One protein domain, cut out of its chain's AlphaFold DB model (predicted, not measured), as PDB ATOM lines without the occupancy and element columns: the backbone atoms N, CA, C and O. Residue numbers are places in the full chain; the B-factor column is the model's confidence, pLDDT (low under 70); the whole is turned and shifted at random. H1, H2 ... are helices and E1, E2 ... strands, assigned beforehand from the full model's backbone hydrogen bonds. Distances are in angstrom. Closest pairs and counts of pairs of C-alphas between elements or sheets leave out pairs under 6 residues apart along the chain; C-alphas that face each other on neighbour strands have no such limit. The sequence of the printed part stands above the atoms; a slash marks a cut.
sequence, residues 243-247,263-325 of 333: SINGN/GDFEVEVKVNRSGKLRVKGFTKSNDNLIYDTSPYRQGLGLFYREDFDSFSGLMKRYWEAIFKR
ATOM      1  N   SER A 243      38.866  -5.200 -20.039       61.44
ATOM      2  CA  SER A 243      40.100  -4.518 -20.420       61.44
ATOM      3  C   SER A 243      41.228  -5.539 -20.472       61.44
ATOM      4  O   SER A 243      41.355  -6.369 -19.570       61.44
ATOM      5  N   ILE A 244      42.024  -5.501 -21.535       57.12
ATOM      6  CA  ILE A 244      43.143  -6.416 -21.760       57.12
ATOM      7  C   ILE A 244      44.382  -5.561 -22.011       57.12
ATOM      8  O   ILE A 244      44.378  -4.703 -22.888       57.12
ATOM      9  N   ASN A 245      45.439  -5.794 -21.240       48.41
ATOM     10  CA  ASN A 245      46.727  -5.125 -21.370       48.41
ATOM     11  C   ASN A 245      47.822  -6.198 -21.420       48.41
ATOM     12  O   ASN A 245      47.879  -7.053 -20.539       48.41
ATOM     13  N   GLY A 246      48.667  -6.202 -22.450       44.53
ATOM     14  CA  GLY A 246      49.647  -7.268 -22.653       44.53
ATOM     15  C   GLY A 246      50.952  -6.800 -23.293       44.53
ATOM     16  O   GLY A 246      50.973  -5.912 -24.137       44.53
ATOM     17  N   ASN A 247      52.045  -7.442 -22.897       41.81
ATOM     18  CA  ASN A 247      53.386  -7.379 -23.464       41.81
ATOM     19  C   ASN A 247      53.769  -8.812 -23.854       41.81
ATOM     20  O   ASN A 247      54.343  -9.551 -23.055       41.81
ATOM     21  N   GLY A 263      55.146 -13.680 -21.773       55.00
ATOM     22  CA  GLY A 263      54.749 -12.272 -21.776       55.00
ATOM     23  C   GLY A 263      54.068 -11.827 -20.488       55.00
ATOM     24  O   GLY A 263      53.533 -12.650 -19.742       55.00
ATOM     25  N   ASP A 264      54.074 -10.519 -20.240       58.62
ATOM     26  CA  ASP A 264      53.218  -9.943 -19.205       58.62
ATOM     27  C   ASP A 264      51.817  -9.809 -19.795       58.62
ATOM     28  O   ASP A 264      51.655  -9.236 -20.869       58.62
ATOM     29  N   PHE A 265      50.792 -10.318 -19.127       66.50
ATOM     30  CA  PHE A 265      49.413 -10.087 -19.540       66.50
ATOM     31  C   PHE A 265      48.556  -9.767 -18.328       66.50
ATOM     32  O   PHE A 265      48.741 -10.321 -17.248       66.50
ATOM     33  N   GLU A 266      47.609  -8.866 -18.507       66.00
ATOM     34  CA  GLU A 266      46.679  -8.410 -17.496       66.00
ATOM     35  C   GLU A 266      45.292  -8.310 -18.128       66.00
ATOM     36  O   GLU A 266      45.101  -7.655 -19.148       66.00
ATOM     37  N   VAL A 267      44.321  -8.984 -17.522       75.31
ATOM     38  CA  VAL A 267      42.917  -8.965 -17.930       75.31
ATOM     39  C   VAL A 267      42.103  -8.468 -16.753       75.31
ATOM     40  O   VAL A 267      42.169  -9.035 -15.664       75.31
ATOM     41  N   GLU A 268      41.310  -7.427 -16.966       78.06
ATOM     42  CA  GLU A 268      40.431  -6.839 -15.966       78.06
ATOM     43  C   GLU A 268      38.976  -6.874 -16.442       78.06
ATOM     44  O   GLU A 268      38.671  -6.510 -17.572       78.06
ATOM     45  N   VAL A 269      38.059  -7.285 -15.566       81.88
ATOM     46  CA  VAL A 269      36.631  -7.421 -15.865       81.88
ATOM     47  C   VAL A 269      35.784  -6.671 -14.838       81.88
ATOM     48  O   VAL A 269      35.843  -6.962 -13.643       81.88
ATOM     49  N   LYS A 270      34.937  -5.737 -15.288       83.69
ATOM     50  CA  LYS A 270      33.907  -5.062 -14.479       83.69
ATOM     51  C   LYS A 270      32.761  -6.035 -14.188       83.69
ATOM     52  O   LYS A 270      31.980  -6.389 -15.070       83.69
ATOM     53  N   VAL A 271      32.611  -6.428 -12.926       85.38
ATOM     54  CA  VAL A 271      31.595  -7.401 -12.487       85.38
ATOM     55  C   VAL A 271      30.205  -6.761 -12.448       85.38
ATOM     56  O   VAL A 271      29.218  -7.317 -12.936       85.38
ATOM     57  N   ASN A 272      30.108  -5.551 -11.894       81.94
ATOM     58  CA  ASN A 272      28.849  -4.820 -11.763       81.94
ATOM     59  C   ASN A 272      28.678  -3.761 -12.865       81.94
ATOM     60  O   ASN A 272      29.615  -3.409 -13.578       81.94
ATOM     61  N   ARG A 273      27.444  -3.280 -13.064       74.94
ATOM     62  CA  ARG A 273      27.146  -2.241 -14.074       74.94
ATOM     63  C   ARG A 273      27.792  -0.894 -13.737       74.94
ATOM     64  O   ARG A 273      28.104  -0.138 -14.639       74.94
ATOM     65  N   SER A 274      28.016  -0.620 -12.453       77.12
ATOM     66  CA  SER A 274      28.669   0.606 -11.988       77.12
ATOM     67  C   SER A 274      30.191   0.602 -12.163       77.12
ATOM     68  O   SER A 274      30.820   1.617 -11.896       77.12
ATOM     69  N   GLY A 275      30.805  -0.525 -12.547       77.12
ATOM     70  CA  GLY A 275      32.257  -0.648 -12.711       77.12
ATOM     71  C   GLY A 275      33.072  -0.542 -11.417       77.12
ATOM     72  O   GLY A 275      34.303  -0.535 -11.485       77.12
ATOM     73  N   LYS A 276      32.406  -0.471 -10.256       83.88
ATOM     74  CA  LYS A 276      33.035  -0.357  -8.933       83.88
ATOM     75  C   LYS A 276      33.689  -1.655  -8.488       83.88
ATOM     76  O   LYS A 276      34.688  -1.609  -7.792       83.88
ATOM     77  N   LEU A 277      33.133  -2.804  -8.878       85.88
ATOM     78  CA  LEU A 277      33.677  -4.122  -8.554       85.88
ATOM     79  C   LEU A 277      34.345  -4.706  -9.793       85.88
ATOM     80  O   LEU A 277      33.695  -4.824 -10.837       85.88
ATOM     81  N   ARG A 278      35.615  -5.089  -9.672       88.19
ATOM     82  CA  ARG A 278      36.412  -5.592 -10.788       88.19
ATOM     83  C   ARG A 278      37.214  -6.827 -10.393       88.19
ATOM     84  O   ARG A 278      37.689  -6.937  -9.264       88.19
ATOM     85  N   VAL A 279      37.345  -7.757 -11.329       89.88
ATOM     86  CA  VAL A 279      38.204  -8.943 -11.226       89.88
ATOM     87  C   VAL A 279      39.396  -8.729 -12.137       89.88
ATOM     88  O   VAL A 279      39.226  -8.272 -13.259       89.88
ATOM     89  N   LYS A 280      40.591  -9.063 -11.668       85.94
ATOM     90  CA  LYS A 280      41.842  -8.915 -12.399       85.94
ATOM     91  C   LYS A 280      42.607 -10.224 -12.388       85.94
ATOM     92  O   LYS A 280      42.908 -10.744 -11.321       85.94
ATOM     93  N   GLY A 281      42.937 -10.734 -13.562       88.00
ATOM     94  CA  GLY A 281      43.926 -11.787 -13.736       88.00
ATOM     95  C   GLY A 281      45.195 -11.197 -14.318       88.00
ATOM     96  O   GLY A 281      45.123 -10.357 -15.209       88.00
ATOM     97  N   PHE A 282      46.353 -11.600 -13.812       80.62
ATOM     98  CA  PHE A 282      47.619 -11.158 -14.374       80.62
ATOM     99  C   PHE A 282      48.666 -12.261 -14.360       80.62
ATOM    100  O   PHE A 282      48.706 -13.089 -13.453       80.62
ATOM    101  N   THR A 283      49.557 -12.189 -15.337       74.88
ATOM    102  CA  THR A 283      50.870 -12.820 -15.338       74.88
ATOM    103  C   THR A 283      51.893 -11.719 -15.535       74.88
ATOM    104  O   THR A 283      51.761 -10.906 -16.445       74.88
ATOM    105  N   LYS A 284      52.895 -11.664 -14.664       71.44
ATOM    106  CA  LYS A 284      54.023 -10.741 -14.762       71.44
ATOM    107  C   LYS A 284      55.320 -11.523 -14.685       71.44
ATOM    108  O   LYS A 284      55.460 -12.392 -13.827       71.44
ATOM    109  N   SER A 285      56.256 -11.212 -15.562       64.88
ATOM    110  CA  SER A 285      57.634 -11.672 -15.480       64.88
ATOM    111  C   SER A 285      58.308 -11.093 -14.229       64.88
ATOM    112  O   SER A 285      58.081  -9.941 -13.851       64.88
ATOM    113  N   ASN A 286      59.080 -11.922 -13.524       61.19
ATOM    114  CA  ASN A 286      59.862 -11.493 -12.367       61.19
ATOM    115  C   ASN A 286      61.268 -11.100 -12.808       61.19
ATOM    116  O   ASN A 286      62.022 -11.947 -13.278       61.19
ATOM    117  N   ASP A 287      61.643  -9.849 -12.566       53.31
ATOM    118  CA  ASP A 287      62.988  -9.340 -12.832       53.31
ATOM    119  C   ASP A 287      63.851  -9.486 -11.560       53.31
ATOM    120  O   ASP A 287      64.113  -8.525 -10.842       53.31
ATOM    121  N   ASN A 288      64.196 -10.726 -11.189       48.66
ATOM    122  CA  ASN A 288      65.047 -11.005 -10.024       48.66
ATOM    123  C   ASN A 288      66.441 -11.451 -10.487       48.66
ATOM    124  O   ASN A 288      66.646 -12.594 -10.878       48.66
ATOM    125  N   LEU A 289      67.415 -10.544 -10.385       47.50
ATOM    126  CA  LEU A 289      68.808 -10.728 -10.823       47.50
ATOM    127  C   LEU A 289      69.705 -11.532  -9.855       47.50
ATOM    128  O   LEU A 289      70.884 -11.707 -10.145       47.50
ATOM    129  N   ILE A 290      69.204 -11.982  -8.696       46.53
ATOM    130  CA  ILE A 290      70.067 -12.474  -7.594       46.53
ATOM    131  C   ILE A 290      69.716 -13.895  -7.114       46.53
ATOM    132  O   ILE A 290      70.586 -14.587  -6.593       46.53
ATOM    133  N   TYR A 291      68.485 -14.380  -7.315       46.06
ATOM    134  CA  TYR A 291      68.065 -15.701  -6.827       46.06
ATOM    135  C   TYR A 291      67.206 -16.448  -7.844       46.06
ATOM    136  O   TYR A 291      66.299 -15.864  -8.435       46.06
ATOM    137  N   ASP A 292      67.448 -17.757  -7.958       47.41
ATOM    138  CA  ASP A 292      66.678 -18.707  -8.764       47.41
ATOM    139  C   ASP A 292      65.264 -18.871  -8.176       47.41
ATOM    140  O   ASP A 292      64.980 -19.726  -7.337       47.41
ATOM    141  N   THR A 293      64.382 -17.938  -8.524       54.97
ATOM    142  CA  THR A 293      62.970 -17.931  -8.131       54.97
ATOM    143  C   THR A 293      62.101 -17.828  -9.375       54.97
ATOM    144  O   THR A 293      62.514 -17.236 -10.366       54.97
ATOM    145  N   SER A 294      60.898 -18.421  -9.310       51.78
ATOM    146  CA  SER A 294      59.957 -18.583 -10.434       51.78
ATOM    147  C   SER A 294      59.976 -17.399 -11.420       51.78
ATOM    148  O   SER A 294      59.731 -16.266 -10.985       51.78
ATOM    149  N   PRO A 295      60.182 -17.637 -12.732       59.19
ATOM    150  CA  PRO A 295      60.330 -16.579 -13.738       59.19
ATOM    151  C   PRO A 295      59.059 -15.742 -13.944       59.19
ATOM    152  O   PRO A 295      59.115 -14.669 -14.541       59.19
ATOM    153  N   TYR A 296      57.916 -16.195 -13.416       64.62
ATOM    154  CA  TYR A 296      56.632 -15.509 -13.530       64.62
ATOM    155  C   TYR A 296      55.870 -15.497 -12.198       64.62
ATOM    156  O   TYR A 296      55.892 -16.467 -11.433       64.62
ATOM    157  N   ARG A 297      55.155 -14.398 -11.943       74.69
ATOM    158  CA  ARG A 297      54.097 -14.256 -10.935       74.69
ATOM    159  C   ARG A 297      52.754 -14.224 -11.637       74.69
ATOM    160  O   ARG A 297      52.494 -13.327 -12.433       74.69
ATOM    161  N   GLN A 298      51.901 -15.177 -11.297       81.38
ATOM    162  CA  GLN A 298      50.523 -15.228 -11.765       81.38
ATOM    163  C   GLN A 298      49.600 -14.972 -10.585       81.38
ATOM    164  O   GLN A 298      49.868 -15.429  -9.473       81.38
ATOM    165  N   GLY A 299      48.533 -14.219 -10.807       82.06
ATOM    166  CA  GLY A 299      47.617 -13.860  -9.741       82.06
ATOM    167  C   GLY A 299      46.221 -13.564 -10.245       82.06
ATOM    168  O   GLY A 299      46.023 -13.056 -11.348       82.06
ATOM    169  N   LEU A 300      45.254 -13.869  -9.389       89.81
ATOM    170  CA  LEU A 300      43.872 -13.434  -9.511       89.81
ATOM    171  C   LEU A 300      43.580 -12.487  -8.346       89.81
ATOM    172  O   LEU A 300      43.913 -12.781  -7.200       89.81
ATOM    173  N   GLY A 301      42.971 -11.345  -8.639       86.38
ATOM    174  CA  GLY A 301      42.607 -10.323  -7.671       86.38
ATOM    175  C   GLY A 301      41.170  -9.865  -7.870       86.38
ATOM    176  O   GLY A 301      40.683  -9.759  -8.992       86.38
ATOM    177  N   LEU A 302      40.493  -9.566  -6.769       90.50
ATOM    178  CA  LEU A 302      39.198  -8.896  -6.758       90.50
ATOM    179  C   LEU A 302      39.402  -7.535  -6.103       90.50
ATOM    180  O   LEU A 302      40.004  -7.462  -5.031       90.50
ATOM    181  N   PHE A 303      38.912  -6.465  -6.717       83.56
ATOM    182  CA  PHE A 303      39.048  -5.132  -6.147       83.56
ATOM    183  C   PHE A 303      37.776  -4.300  -6.297       83.56
ATOM    184  O   PHE A 303      37.011  -4.444  -7.253       83.56
ATOM    185  N   TYR A 304      37.555  -3.429  -5.312       86.38
ATOM    186  CA  TYR A 304      36.422  -2.516  -5.245       86.38
ATOM    187  C   TYR A 304      36.927  -1.072  -5.175       86.38
ATOM    188  O   TYR A 304      37.778  -0.763  -4.343       86.38
ATOM    189  N   ARG A 305      36.419  -0.196  -6.044       83.00
ATOM    190  CA  ARG A 305      36.742   1.235  -6.067       83.00
ATOM    191  C   ARG A 305      35.460   2.057  -6.080       83.00
ATOM    192  O   ARG A 305      34.563   1.799  -6.880       83.00
ATOM    193  N   GLU A 306      35.392   3.056  -5.211       83.25
ATOM    194  CA  GLU A 306      34.272   3.987  -5.125       83.25
ATOM    195  C   GLU A 306      34.761   5.377  -4.726       83.25
ATOM    196  O   GLU A 306      35.483   5.512  -3.741       83.25
ATOM    197  N   ASP A 307      34.335   6.387  -5.481       82.25
ATOM    198  CA  ASP A 307      34.650   7.789  -5.213       82.25
ATOM    199  C   ASP A 307      33.681   8.373  -4.174       82.25
ATOM    200  O   ASP A 307      32.485   8.046  -4.154       82.25
ATOM    201  N   PHE A 308      34.198   9.227  -3.290       84.88
ATOM    202  CA  PHE A 308      33.433   9.856  -2.216       84.88
ATOM    203  C   PHE A 308      33.987  11.236  -1.856       84.88
ATOM    204  O   PHE A 308      35.197  11.436  -1.837       84.88
ATOM    205  N   ASP A 309      33.095  12.155  -1.481       79.56
ATOM    206  CA  ASP A 309      33.473  13.521  -1.085       79.56
ATOM    207  C   ASP A 309      33.870  13.620   0.399       79.56
ATOM    208  O   ASP A 309      34.615  14.505   0.807       79.56
ATOM    209  N   SER A 310      33.359  12.719   1.248       82.75
ATOM    210  CA  SER A 310      33.706  12.656   2.673       82.75
ATOM    211  C   SER A 310      33.535  11.251   3.251       82.75
ATOM    212  O   SER A 310      32.599  10.521   2.905       82.75
ATOM    213  N   PHE A 311      34.425  10.870   4.174       82.62
ATOM    214  CA  PHE A 311      34.413   9.539   4.796       82.62
ATOM    215  C   PHE A 311      33.140   9.288   5.623       82.62
ATOM    216  O   PHE A 311      32.558   8.202   5.580       82.62
ATOM    217  N   SER A 312      32.648  10.318   6.321       81.06
ATOM    218  CA  SER A 312      31.376  10.276   7.055       81.06
ATOM    219  C   SER A 312      30.175  10.089   6.118       81.06
ATOM    220  O   SER A 312      29.263   9.321   6.434       81.06
ATOM    221  N   GLY A 313      30.193  10.726   4.942       81.69
ATOM    222  CA  GLY A 313      29.181  10.555   3.900       81.69
ATOM    223  C   GLY A 313      29.163   9.141   3.316       81.69
ATOM    224  O   GLY A 313      28.089   8.558   3.155       81.69
ATOM    225  N   LEU A 314      30.336   8.554   3.062       84.69
ATOM    226  CA  LEU A 314      30.455   7.171   2.596       84.69
ATOM    227  C   LEU A 314      29.887   6.187   3.630       84.69
ATOM    228  O   LEU A 314      28.998   5.400   3.299       84.69
ATOM    229  N   MET A 315      30.308   6.286   4.895       84.50
ATOM    230  CA  MET A 315      29.822   5.404   5.966       84.50
ATOM    231  C   MET A 315      28.310   5.518   6.178       84.50
ATOM    232  O   MET A 315      27.633   4.500   6.315       84.50
ATOM    233  N   LYS A 316      27.750   6.733   6.130       84.06
ATOM    234  CA  LYS A 316      26.300   6.948   6.239       84.06
ATOM    235  C   LYS A 316      25.529   6.282   5.094       84.06
ATOM    236  O   LYS A 316      24.518   5.636   5.349       84.06
ATOM    237  N   ARG A 317      26.018   6.368   3.851       82.12
ATOM    238  CA  ARG A 317      25.393   5.705   2.686       82.12
ATOM    239  C   ARG A 317      25.405   4.184   2.814       82.12
ATOM    240  O   ARG A 317      24.389   3.553   2.529       82.12
ATOM    241  N   TYR A 318      26.513   3.598   3.274       83.25
ATOM    242  CA  TYR A 318      26.590   2.159   3.546       83.25
ATOM    243  C   TYR A 318      25.641   1.739   4.668       83.25
ATOM    244  O   TYR A 318      24.912   0.756   4.530       83.25
ATOM    245  N   TRP A 319      25.596   2.518   5.750       81.88
ATOM    246  CA  TRP A 319      24.727   2.245   6.888       81.88
ATOM    247  C   TRP A 319      23.242   2.323   6.494       81.88
ATOM    248  O   TRP A 319      22.459   1.424   6.795       81.88
ATOM    249  N   GLU A 320      22.849   3.336   5.723       81.06
ATOM    250  CA  GLU A 320      21.487   3.461   5.204       81.06
ATOM    251  C   GLU A 320      21.138   2.353   4.194       81.06
ATOM    252  O   GLU A 320      20.033   1.813   4.237       81.06
ATOM    253  N   ALA A 321      22.065   1.944   3.325       78.38
ATOM    254  CA  ALA A 321      21.830   0.861   2.368       78.38
ATOM    255  C   ALA A 321      21.617  -0.506   3.047       78.38
ATOM    256  O   ALA A 321      20.802  -1.304   2.576       78.38
ATOM    257  N   ILE A 322      22.316  -0.771   4.157       77.44
ATOM    258  CA  ILE A 322      22.223  -2.035   4.902       77.44
ATOM    259  C   ILE A 322      20.944  -2.092   5.755       77.44
ATOM    260  O   ILE A 322      20.301  -3.139   5.819       77.44
ATOM    261  N   PHE A 323      20.526  -0.980   6.368       76.44
ATOM    262  CA  PHE A 323      19.444  -0.988   7.365       76.44
ATOM    263  C   PHE A 323      18.074  -0.527   6.841       76.44
ATOM    264  O   PHE A 323      17.072  -0.703   7.532       76.44
ATOM    265  N   LYS A 324      17.974   0.033   5.626       61.94
ATOM    266  CA  LYS A 324      16.723   0.641   5.119       61.94
ATOM    267  C   LYS A 324      15.937  -0.223   4.119       61.94
ATOM    268  O   LYS A 324      14.986   0.257   3.501       61.94
ATOM    269  N   ARG A 325      16.249  -1.519   3.978       51.62
ATOM    270  CA  ARG A 325      15.416  -2.470   3.208       51.62
ATOM    271  C   ARG A 325      14.292  -3.074   4.062       51.62
ATOM    272  O   ARG A 325      14.419  -4.192   4.546       51.62
TER     273      ARG A 325
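Overview. This is residues 243 to 247 and 263 to 325 of the 333 residues of an uncharacterized protein of Bacteroidetes bacterium HGW-Bacteroidetes-21 (UniProt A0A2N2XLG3). A twisted, antiparallel sheet of four strands, E1 E2 E3 E4 across it, has both faces bare; helix H1 sticks out past one end and residues 288 to 293 past the other. The printed part has 68 residues, in chain order E1 E2 E3 E4 H1, class mixed. It is extended, 54 by 25 by 21 A, radius of gyration of the C-alphas 18.2 A.

Arrangement. Edge strand E1, residues 243 to 247, neighbours E2, residues 263 to 270, at 174 degrees; N 245 and O 266 are 2.8 A apart. E2 and E3, residues 277 to 285, form a hairpin, with N 267 and O 281 at 2.8 A. E3 and E4, residues 296 to 304, form another, with N 301 and O 280 at 2.7 A. E2 E3 E4 is a meander, each strand the antiparallel neighbour of the one before. H1, residues 311 to 323, is not on the sheet; its O i to N i+4 pairs are all within hydrogen-bond range.

Along the chain. E1 begins at C-alpha 243 (40.100, -4.518, -20.420). E3 spans 26.1 A, E4 25.4 A, E2 23.2 A. H1, 18.5 A, ends at C-alpha 323 (19.444, -0.988, 7.365).

Size, cuts and confidence. Residues 248 to 262 are cut out; C-alphas 247 and 263 are 5.4 A apart. No link printed whole is long. Confidence is under 70 at residues 243 to 247, 263 to 266, 285 to 296 and 324 to 325.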